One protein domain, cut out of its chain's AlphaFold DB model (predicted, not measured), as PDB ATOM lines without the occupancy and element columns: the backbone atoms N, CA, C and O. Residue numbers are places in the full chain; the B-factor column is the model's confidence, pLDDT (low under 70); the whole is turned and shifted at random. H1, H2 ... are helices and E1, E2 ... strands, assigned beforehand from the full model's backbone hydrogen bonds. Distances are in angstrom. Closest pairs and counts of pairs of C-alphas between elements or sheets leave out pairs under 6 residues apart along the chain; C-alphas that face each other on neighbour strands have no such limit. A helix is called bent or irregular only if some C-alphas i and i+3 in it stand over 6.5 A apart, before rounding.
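This is residues 90 to 159 of the 159 residues of an uncharacterized protein of Colocasia esculenta (UniProt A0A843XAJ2). Two short parallel strands, E1 and E2, lie side by side near the middle of a flat model, with the long helix H1 on one side of them and the helical hairpin of H3 and H4 on the other. The short helix H2 makes the corner between H1 and E1, and H4 stays apart from E1. The printed part has 70 residues, with four named helices and two named strands in the order H1, H2, E1, H3, H4, E2; the class is mostly helix, and the sheet's order is E1, E2, parallel. It is only just compact, close to loose, with a radius of gyration of the C-alphas of 13.1 A, and it spans 38 by 28 by 13 A.

Find C-alpha 90 at (288.080, 279.161, 359.361); from there H1, residues 90 to 108, runs 26.6 A to C-alpha 108 at (265.583, 265.385, 362.465). Next come H2, residues 110 to 115, and E1, residues 116 to 118, 7.1 A long. H2 is irregular: C-alphas 111 and 114 are 7.6 A apart. Read on to H3, residues 123 to 129, 10.1 A long, and H4, residues 131 to 143, 18.4 A long. E2, residues 151 to 153, ends at C-alpha 153 at (273.068, 276.281, 365.893).

Begin at H1, whose residues 105 to 106 alone touch H2. The two only just touch, with 3 pairs of C-alphas within 8 A, and only at the corner by their link; the closest C-alphas are those of Trp 105 and Leu 113, 6.4 A apart. They run opposite ways at a steep tilt of 60 degrees. Farther back along H1, the C-alpha of Cys 101 is 6.5 A from that of Cys 118 in E1, the closest pair of these two elements. E1 and E2 are parallel at 13 degrees; look for N 153 and O 117, 2.9 A apart and within hydrogen-bond range, and for N 117 and O 151 at 3.3 A. E1, H3, H4 and E2 form a strand-helix-strand unit, two parallel neighbour strands with helices between them along the chain, and its crossover is right-handed. H3 and H4 are a helical hairpin: they touch, opposite ways at a shallow tilt of 25 degrees, closest at the C-alphas of Tyr 127 and Arg 134, 4.3 A apart. H4 touches H3 with residues 133 to 137 alone. H1 is apart from both H3 and H4. In H1, H3 and H4 every O i to N i+4 pair is within hydrogen-bond range; in H2 it is 0 of 2, with 1 of 3 O i to N i+3 pairs within range.

Look to Glu 111 and Asn 130 for the two C-alphas farthest apart, at 38.3 A. The printed part has no cut and ends at Trp 159, the chain's last residue, whose C-alpha is 8.2 A from that of Thr 90. No link is long; the one from H4 to E2, 7 residues, is short, and the others are tight. In the B-factor column the mean pLDDT of the printed part is 86.2, and residues 109 to 114 are under 70.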
ATOM      1  N   THR A  90     289.458 278.662 359.415       90.44
ATOM      2  CA  THR A  90     288.080 279.161 359.361       90.44
ATOM      3  C   THR A  90     287.244 278.500 358.261       90.44
ATOM      4  O   THR A  90     286.067 278.237 358.484       90.44
ATOM      5  N   ASN A  91     287.816 278.225 357.084       90.75
ATOM      6  CA  ASN A  91     287.085 277.701 355.931       90.75
ATOM      7  C   ASN A  91     286.785 276.207 356.113       90.75
ATOM      8  O   ASN A  91     285.622 275.811 356.066       90.75
ATOM      9  N   THR A  92     287.792 275.391 356.448       91.12
ATOM     10  CA  THR A  92     287.589 273.962 356.756       91.12
ATOM     11  C   THR A  92     286.613 273.770 357.920       91.12
ATOM     12  O   THR A  92     285.751 272.889 357.872       91.12
ATOM     13  N   PHE A  93     286.692 274.619 358.949       91.94
ATOM     14  CA  PHE A  93     285.762 274.596 360.077       91.94
ATOM     15  C   PHE A  93     284.334 275.019 359.683       91.94
ATOM     16  O   PHE A  93     283.372 274.369 360.097       91.94
ATOM     17  N   GLN A  94     284.180 276.056 358.851       90.44
ATOM     18  CA  GLN A  94     282.878 276.510 358.354       90.44
ATOM     19  C   GLN A  94     282.209 275.454 357.463       90.44
ATOM     20  O   GLN A  94     281.045 275.128 357.688       90.44
ATOM     21  N   GLN A  95     282.950 274.840 356.532       90.69
ATOM     22  CA  GLN A  95     282.463 273.706 355.734       90.69
ATOM     23  C   GLN A  95     282.008 272.548 356.630       90.69
ATOM     24  O   GLN A  95     280.925 271.994 356.437       90.69
ATOM     25  N   HIS A  96     282.791 272.214 357.664       90.38
ATOM     26  CA  HIS A  96     282.400 271.200 358.641       90.38
ATOM     27  C   HIS A  96     281.079 271.544 359.334       90.38
ATOM     28  O   HIS A  96     280.229 270.663 359.475       90.38
ATOM     29  N   ILE A  97     280.879 272.799 359.740       90.25
ATOM     30  CA  ILE A  97     279.622 273.257 360.340       90.25
ATOM     31  C   ILE A  97     278.459 273.149 359.359       90.25
ATOM     32  O   ILE A  97     277.426 272.598 359.727       90.25
ATOM     33  N   GLU A  98     278.607 273.616 358.122       88.19
ATOM     34  CA  GLU A  98     277.531 273.598 357.127       88.19
ATOM     35  C   GLU A  98     277.107 272.168 356.772       88.19
ATOM     36  O   GLU A  98     275.915 271.842 356.826       88.19
ATOM     37  N   CYS A  99     278.073 271.279 356.518       88.62
ATOM     38  CA  CYS A  99     277.818 269.862 356.273       88.62
ATOM     39  C   CYS A  99     277.165 269.177 357.485       88.62
ATOM     40  O   CYS A  99     276.148 268.499 357.322       88.62
ATOM     41  N   ASN A 100     277.685 269.377 358.704       87.81
ATOM     42  CA  ASN A 100     277.122 268.748 359.905       87.81
ATOM     43  C   ASN A 100     275.739 269.313 360.264       87.81
ATOM     44  O   ASN A 100     274.853 268.536 360.605       87.81
ATOM     45  N   CYS A 101     275.506 270.623 360.135       86.19
ATOM     46  CA  CYS A 101     274.182 271.226 360.304       86.19
ATOM     47  C   CYS A 101     273.183 270.634 359.303       86.19
ATOM     48  O   CYS A 101     272.148 270.114 359.714       86.19
ATOM     49  N   SER A 102     273.498 270.664 358.003       83.62
ATOM     50  CA  SER A 102     272.635 270.112 356.948       83.62
ATOM     51  C   SER A 102     272.276 268.643 357.221       83.62
ATOM     52  O   SER A 102     271.101 268.265 357.227       83.62
ATOM     53  N   TYR A 103     273.281 267.836 357.569       85.56
ATOM     54  CA  TYR A 103     273.128 266.432 357.936       85.56
ATOM     55  C   TYR A 103     272.240 266.227 359.175       85.56
ATOM     56  O   TYR A 103     271.248 265.496 359.101       85.56
ATOM     57  N   LEU A 104     272.529 266.905 360.291       84.94
ATOM     58  CA  LEU A 104     271.756 266.806 361.535       84.94
ATOM     59  C   LEU A 104     270.290 267.213 361.328       84.94
ATOM     60  O   LEU A 104     269.385 266.522 361.800       84.94
ATOM     61  N   TRP A 105     270.032 268.290 360.582       81.31
ATOM     62  CA  TRP A 105     268.668 268.726 360.280       81.31
ATOM     63  C   TRP A 105     267.931 267.751 359.350       81.31
ATOM     64  O   TRP A 105     266.743 267.504 359.565       81.31
ATOM     65  N   SER A 106     268.625 267.131 358.386       79.38
ATOM     66  CA  SER A 106     268.038 266.103 357.508       79.38
ATOM     67  C   SER A 106     267.595 264.841 358.266       79.38
ATOM     68  O   SER A 106     266.558 264.269 357.934       79.38
ATOM     69  N   ILE A 107     268.322 264.450 359.325       82.69
ATOM     70  CA  ILE A 107     267.942 263.342 360.218       82.69
ATOM     71  C   ILE A 107     266.710 263.709 361.056       82.69
ATOM     72  O   ILE A 107     265.857 262.858 361.297       82.69
ATOM     73  N   LEU A 108     266.621 264.959 361.522       76.38
ATOM     74  CA  LEU A 108     265.583 265.385 362.465       76.38
ATOM     75  C   LEU A 108     264.218 265.644 361.806       76.38
ATOM     76  O   LEU A 108     263.201 265.327 362.420       76.38
ATOM     77  N   SER A 109     264.181 266.215 360.595       67.06
ATOM     78  CA  SER A 109     263.058 266.127 359.638       67.06
ATOM     79  C   SER A 109     263.337 266.981 358.394       67.06
ATOM     80  O   SER A 109     263.588 268.184 358.497       67.06
ATOM     81  N   ALA A 110     263.178 266.393 357.204       66.06
ATOM     82  CA  ALA A 110     263.279 267.107 355.928       66.06
ATOM     83  C   ALA A 110     262.245 268.247 355.780       66.06
ATOM     84  O   ALA A 110     262.546 269.296 355.214       66.06
ATOM     85  N   GLU A 111     261.044 268.093 356.350       65.88
ATOM     86  CA  GLU A 111     260.004 269.135 356.366       65.88
ATOM     87  C   GLU A 111     260.408 270.339 357.247       65.88
ATOM     88  O   GLU A 111     259.914 271.459 357.096       65.88
ATOM     89  N   HIS A 112     261.324 270.128 358.193       62.62
ATOM     90  CA  HIS A 112     261.680 271.116 359.205       62.62
ATOM     91  C   HIS A 112     262.861 272.016 358.836       62.62
ATOM     92  O   HIS A 112     263.130 272.948 359.590       62.62
ATOM     93  N   LEU A 113     263.508 271.846 357.676       65.44
ATOM     94  CA  LEU A 113     264.670 272.653 357.255       65.44
ATOM     95  C   LEU A 113     264.455 274.179 357.367       65.44
ATOM     96  O   LEU A 113     265.371 274.902 357.739       65.44
ATOM     97  N   LYS A 114     263.231 274.682 357.145       69.12
ATOM     98  CA  LYS A 114     262.884 276.116 357.302       69.12
ATOM     99  C   LYS A 114     262.805 276.601 358.764       69.12
ATOM    100  O   LYS A 114     262.889 277.807 359.013       69.12
ATOM    101  N   LYS A 115     262.606 275.670 359.707       74.88
ATOM    102  CA  LYS A 115     262.422 275.874 361.158       74.88
ATOM    103  C   LYS A 115     263.751 275.845 361.931       74.88
ATOM    104  O   LYS A 115     263.743 276.135 363.127       74.88
ATOM    105  N   TYR A 116     264.854 275.500 361.267       82.31
ATOM    106  CA  TYR A 116     266.215 275.503 361.804       82.31
ATOM    107  C   TYR A 116     267.032 276.674 361.222       82.31
ATOM    108  O   TYR A 116     266.633 277.288 360.233       82.31
ATOM    109  N   ASP A 117     268.172 276.987 361.837       85.31
ATOM    110  CA  ASP A 117     269.202 277.895 361.307       85.31
ATOM    111  C   ASP A 117     270.583 277.473 361.836       85.31
ATOM    112  O   ASP A 117     270.686 276.775 362.849       85.31
ATOM    113  N   CYS A 118     271.639 277.869 361.134       87.25
ATOM    114  CA  CYS A 118     273.025 277.542 361.449       87.25
ATOM    115  C   CYS A 118     273.894 278.768 361.134       87.25
ATOM    116  O   CYS A 118     273.750 279.381 360.073       87.25
ATOM    117  N   TRP A 119     274.725 279.183 362.088       88.88
ATOM    118  CA  TRP A 119     275.470 280.439 362.008       88.88
ATOM    119  C   TRP A 119     276.910 280.219 361.538       88.88
ATOM    120  O   TRP A 119     277.539 279.215 361.865       88.88
ATOM    121  N   ASP A 120     277.433 281.213 360.825       88.88
ATOM    122  CA  ASP A 120     278.837 281.331 360.429       88.88
ATOM    123  C   ASP A 120     279.753 281.412 361.665       88.88
ATOM    124  O   ASP A 120     279.499 282.198 362.580       88.88
ATOM    125  N   CYS A 121     280.835 280.632 361.691       91.62
ATOM    126  CA  CYS A 121     281.857 280.638 362.743       91.62
ATOM    127  C   CYS A 121     282.479 282.022 363.037       91.62
ATOM    128  O   CYS A 121     282.972 282.260 364.143       91.62
ATOM    129  N   LEU A 122     282.411 282.965 362.095       90.81
ATOM    130  CA  LEU A 122     282.869 284.347 362.246       90.81
ATOM    131  C   LEU A 122     281.915 285.242 363.054       90.81
ATOM    132  O   LEU A 122     282.327 286.333 363.465       90.81
ATOM    133  N   TRP A 123     280.679 284.810 363.348       91.06
ATOM    134  CA  TRP A 123     279.686 285.649 364.035       91.06
ATOM    135  C   TRP A 123     280.177 286.148 365.406       91.06
ATOM    136  O   TRP A 123     280.013 287.325 365.736       91.06
ATOM    137  N   PHE A 124     280.802 285.267 366.199       92.06
ATOM    138  CA  PHE A 124     281.237 285.571 367.563       92.06
ATOM    139  C   PHE A 124     282.499 286.451 367.595       92.06
ATOM    140  O   PHE A 124     282.474 287.469 368.296       92.06
ATOM    141  N   PRO A 125     283.559 286.178 366.799       91.31
ATOM    142  CA  PRO A 125     284.651 287.128 366.581       91.31
ATOM    143  C   PRO A 125     284.160 288.527 366.176       91.31
ATOM    144  O   PRO A 125     284.570 289.527 366.773       91.31
ATOM    145  N   TYR A 126     283.222 288.613 365.226       90.50
ATOM    146  CA  TYR A 126     282.686 289.887 364.738       90.50
ATOM    147  C   TYR A 126     281.872 290.618 365.823       90.50
ATOM    148  O   TYR A 126     282.084 291.812 366.047       90.50
ATOM    149  N   TYR A 127     281.015 289.909 366.568       91.75
ATOM    150  CA  TYR A 127     280.265 290.436 367.721       91.75
ATOM    151  C   TYR A 127     281.179 290.945 368.855       91.75
ATOM    152  O   TYR A 127     280.888 291.957 369.509       91.75
ATOM    153  N   LYS A 128     282.301 290.253 369.090       92.06
ATOM    154  CA  LYS A 128     283.293 290.606 370.113       92.06
ATOM    155  C   LYS A 128     284.117 291.839 369.716       92.06
ATOM    156  O   LYS A 128     284.385 292.658 370.590       92.06
ATOM    157  N   SER A 129     284.454 291.982 368.429       90.06
ATOM    158  CA  SER A 129     285.462 292.920 367.898       90.06
ATOM    159  C   SER A 129     285.339 294.383 368.364       90.06
ATOM    160  O   SER A 129     286.242 294.886 369.024       90.06
ATOM    161  N   ASN A 130     284.250 295.088 368.037       93.38
ATOM    162  CA  ASN A 130     283.976 296.452 368.504       93.38
ATOM    163  C   ASN A 130     282.472 296.783 368.468       93.38
ATOM    164  O   ASN A 130     281.674 296.048 367.889       93.38
ATOM    165  N   ALA A 131     282.074 297.908 369.070       94.19
ATOM    166  CA  ALA A 131     280.667 298.289 369.222       94.19
ATOM    167  C   ALA A 131     279.909 298.504 367.891       94.19
ATOM    168  O   ALA A 131     278.725 298.179 367.810       94.19
ATOM    169  N   SER A 132     280.574 299.004 366.842       93.19
ATOM    170  CA  SER A 132     279.956 299.205 365.519       93.19
ATOM    171  C   SER A 132     279.668 297.864 364.842       93.19
ATOM    172  O   SER A 132     278.545 297.595 364.414       93.19
ATOM    173  N   GLN A 133     280.660 296.972 364.841       91.88
ATOM    174  CA  GLN A 133     280.542 295.617 364.303       91.88
ATOM    175  C   GLN A 133     279.517 294.785 365.096       91.88
ATOM    176  O   GLN A 133     278.665 294.124 364.503       91.88
ATOM    177  N   ARG A 134     279.493 294.916 366.429       93.19
ATOM    178  CA  ARG A 134     278.462 294.327 367.297       93.19
ATOM    179  C   ARG A 134     277.054 294.799 366.936       93.19
ATOM    180  O   ARG A 134     276.148 293.975 366.847       93.19
ATOM    181  N   LYS A 135     276.863 296.104 366.698       94.19
ATOM    182  CA  LYS A 135     275.564 296.662 366.288       94.19
ATOM    183  C   LYS A 135     275.105 296.082 364.946       94.19
ATOM    184  O   LYS A 135     273.957 295.666 364.854       94.19
ATOM    185  N   LYS A 136     275.997 295.981 363.951       92.38
ATOM    186  CA  LYS A 136     275.692 295.345 362.653       92.38
ATOM    187  C   LYS A 136     275.278 293.881 362.803       92.38
ATOM    188  O   LYS A 136     274.293 293.480 362.194       92.38
ATOM    189  N   MET A 137     275.974 293.106 363.642       91.31
ATOM    190  CA  MET A 137     275.581 291.720 363.923       91.31
ATOM    191  C   MET A 137     274.193 291.650 364.553       91.31
ATOM    192  O   MET A 137     273.368 290.878 364.093       91.31
ATOM    193  N   LEU A 138     273.897 292.479 365.557       91.19
ATOM    194  CA  LEU A 138     272.573 292.497 366.189       91.19
ATOM    195  C   LEU A 138     271.451 292.917 365.219       91.19
ATOM    196  O   LEU A 138     270.338 292.413 365.339       91.19
ATOM    197  N   THR A 139     271.744 293.773 364.233       92.44
ATOM    198  CA  THR A 139     270.841 294.045 363.101       92.44
ATOM    199  C   THR A 139     270.651 292.797 362.232       92.44
ATOM    200  O   THR A 139     269.531 292.312 362.133       92.44
ATOM    201  N   TRP A 140     271.724 292.192 361.711       90.25
ATOM    202  CA  TRP A 140     271.650 290.982 360.873       90.25
ATOM    203  C   TRP A 140     270.924 289.812 361.554       90.25
ATOM    204  O   TRP A 140     270.141 289.111 360.925       90.25
ATOM    205  N   VAL A 141     271.133 289.633 362.860       88.38
ATOM    206  CA  VAL A 141     270.472 288.621 363.701       88.38
ATOM    207  C   VAL A 141     268.966 288.870 363.831       88.38
ATOM    208  O   VAL A 141     268.185 287.917 363.856       88.38
ATOM    209  N   LYS A 142     268.540 290.139 363.877       88.56
ATOM    210  CA  LYS A 142     267.123 290.512 363.821       88.56
ATOM    211  C   LYS A 142     266.546 290.245 362.427       88.56
ATOM    212  O   LYS A 142     265.492 289.627 362.326       88.56
ATOM    213  N   ASP A 143     267.259 290.656 361.382       88.19
ATOM    214  CA  ASP A 143     266.817 290.563 359.984       88.19
ATOM    215  C   ASP A 143     266.763 289.108 359.470       88.19
ATOM    216  O   ASP A 143     265.948 288.782 358.612       88.19
ATOM    217  N   LYS A 144     267.583 288.206 360.033       82.56
ATOM    218  CA  LYS A 144     267.524 286.746 359.812       82.56
ATOM    219  C   LYS A 144     266.334 286.048 360.491       82.56
ATOM    220  O   LYS A 144     266.156 284.843 360.300       82.56
ATOM    221  N   GLU A 145     265.576 286.757 361.331       84.75
ATOM    222  CA  GLU A 145     264.480 286.212 362.143       84.75
ATOM    223  C   GLU A 145     264.888 284.992 363.002       84.75
ATOM    224  O   GLU A 145     264.106 284.056 363.182       84.75
ATOM    225  N   VAL A 146     266.113 284.970 363.552       83.94
ATOM    226  CA  VAL A 146     266.655 283.770 364.237       83.94
ATOM    227  C   VAL A 146     265.778 283.283 365.398       83.94
ATOM    228  O   VAL A 146     265.735 282.092 365.685       83.94
ATOM    229  N   PHE A 147     265.040 284.194 366.040       83.31
ATOM    230  CA  PHE A 147     264.140 283.906 367.159       83.31
ATOM    231  C   PHE A 147     262.789 283.301 366.730       83.31
ATOM    232  O   PHE A 147     262.055 282.808 367.580       83.31
ATOM    233  N   LEU A 148     262.466 283.299 365.429       86.25
ATOM    234  CA  LEU A 148     261.340 282.540 364.865       86.25
ATOM    235  C   LEU A 148     261.733 281.095 364.506       86.25
ATOM    236  O   LEU A 148     260.880 280.282 364.144       86.25
ATOM    237  N   LYS A 149     263.024 280.746 364.594       85.94
ATOM    238  CA  LYS A 149     263.516 279.377 364.401       85.94
ATOM    239  C   LYS A 149     263.302 278.576 365.680       85.94
ATOM    240  O   LYS A 149     263.557 279.055 366.778       85.94
ATOM    241  N   LYS A 150     262.864 277.321 365.543       86.62
ATOM    242  CA  LYS A 150     262.620 276.436 366.693       86.62
ATOM    243  C   LYS A 150     263.928 276.007 367.368       86.62
ATOM    244  O   LYS A 150     263.950 275.785 368.573       86.62
ATOM    245  N   TYR A 151     265.003 275.895 366.587       85.12
ATOM    246  CA  TYR A 151     266.367 275.682 367.066       85.12
ATOM    247  C   TYR A 151     267.332 276.440 366.150       85.12
ATOM    248  O   TYR A 151     267.088 276.544 364.947       85.12
ATOM    249  N   SER A 152     268.430 276.940 366.705       86.38
ATOM    250  CA  SER A 152     269.477 277.638 365.959       86.38
ATOM    251  C   SER A 152     270.838 277.151 366.457       86.38
ATOM    252  O   SER A 152     271.064 277.115 367.667       86.38
ATOM    253  N   PHE A 153     271.714 276.717 365.550       88.38
ATOM    254  CA  PHE A 153     273.068 276.281 365.893       88.38
ATOM    255  C   PHE A 153     274.039 277.460 365.813       88.38
ATOM    256  O   PHE A 153     274.161 278.103 364.769       88.38
ATOM    257  N   VAL A 154     274.725 277.734 366.925       89.12
ATOM    258  CA  VAL A 154     275.503 278.958 367.138       89.12
ATOM    259  C   VAL A 154     276.922 278.586 367.606       89.12
ATOM    260  O   VAL A 154     277.117 278.301 368.789       89.12
ATOM    261  N   PRO A 155     277.927 278.546 366.710       89.38
ATOM    262  CA  PRO A 155     279.285 278.121 367.045       89.38
ATOM    263  C   PRO A 155     280.061 279.233 367.760       89.38
ATOM    264  O   PRO A 155     280.143 280.356 367.268       89.38
ATOM    265  N   ILE A 156     280.654 278.948 368.918       90.38
ATOM    266  CA  ILE A 156     281.429 279.942 369.678       90.38
ATOM    267  C   ILE A 156     282.919 279.751 369.381       90.38
ATOM    268  O   ILE A 156     283.605 278.973 370.040       90.38
ATOM    269  N   CYS A 157     283.412 280.471 368.376       87.88
ATOM    270  CA  CYS A 157     284.804 280.408 367.930       87.88
ATOM    271  C   CYS A 157     285.615 281.595 368.454       87.88
ATOM    272  O   CYS A 157     285.207 282.749 368.326       87.88
ATOM    273  N   MET A 158     286.798 281.326 369.001       85.12
ATOM    274  CA  MET A 158     287.817 282.342 369.264       85.12
ATOM    275  C   MET A 158     289.078 281.960 368.493       85.12
ATOM    276  O   MET A 158     289.796 281.045 368.893       85.12
ATOM    277  N   TRP A 159     289.275 282.640 367.363       82.38
ATOM    278  CA  TRP A 159     290.421 282.473 366.474       82.38
ATOM    279  C   TRP A 159     291.680 283.126 367.043       82.38
ATOM    280  O   TRP A 159     291.561 284.230 367.616       82.38
TER     281      TRP A 159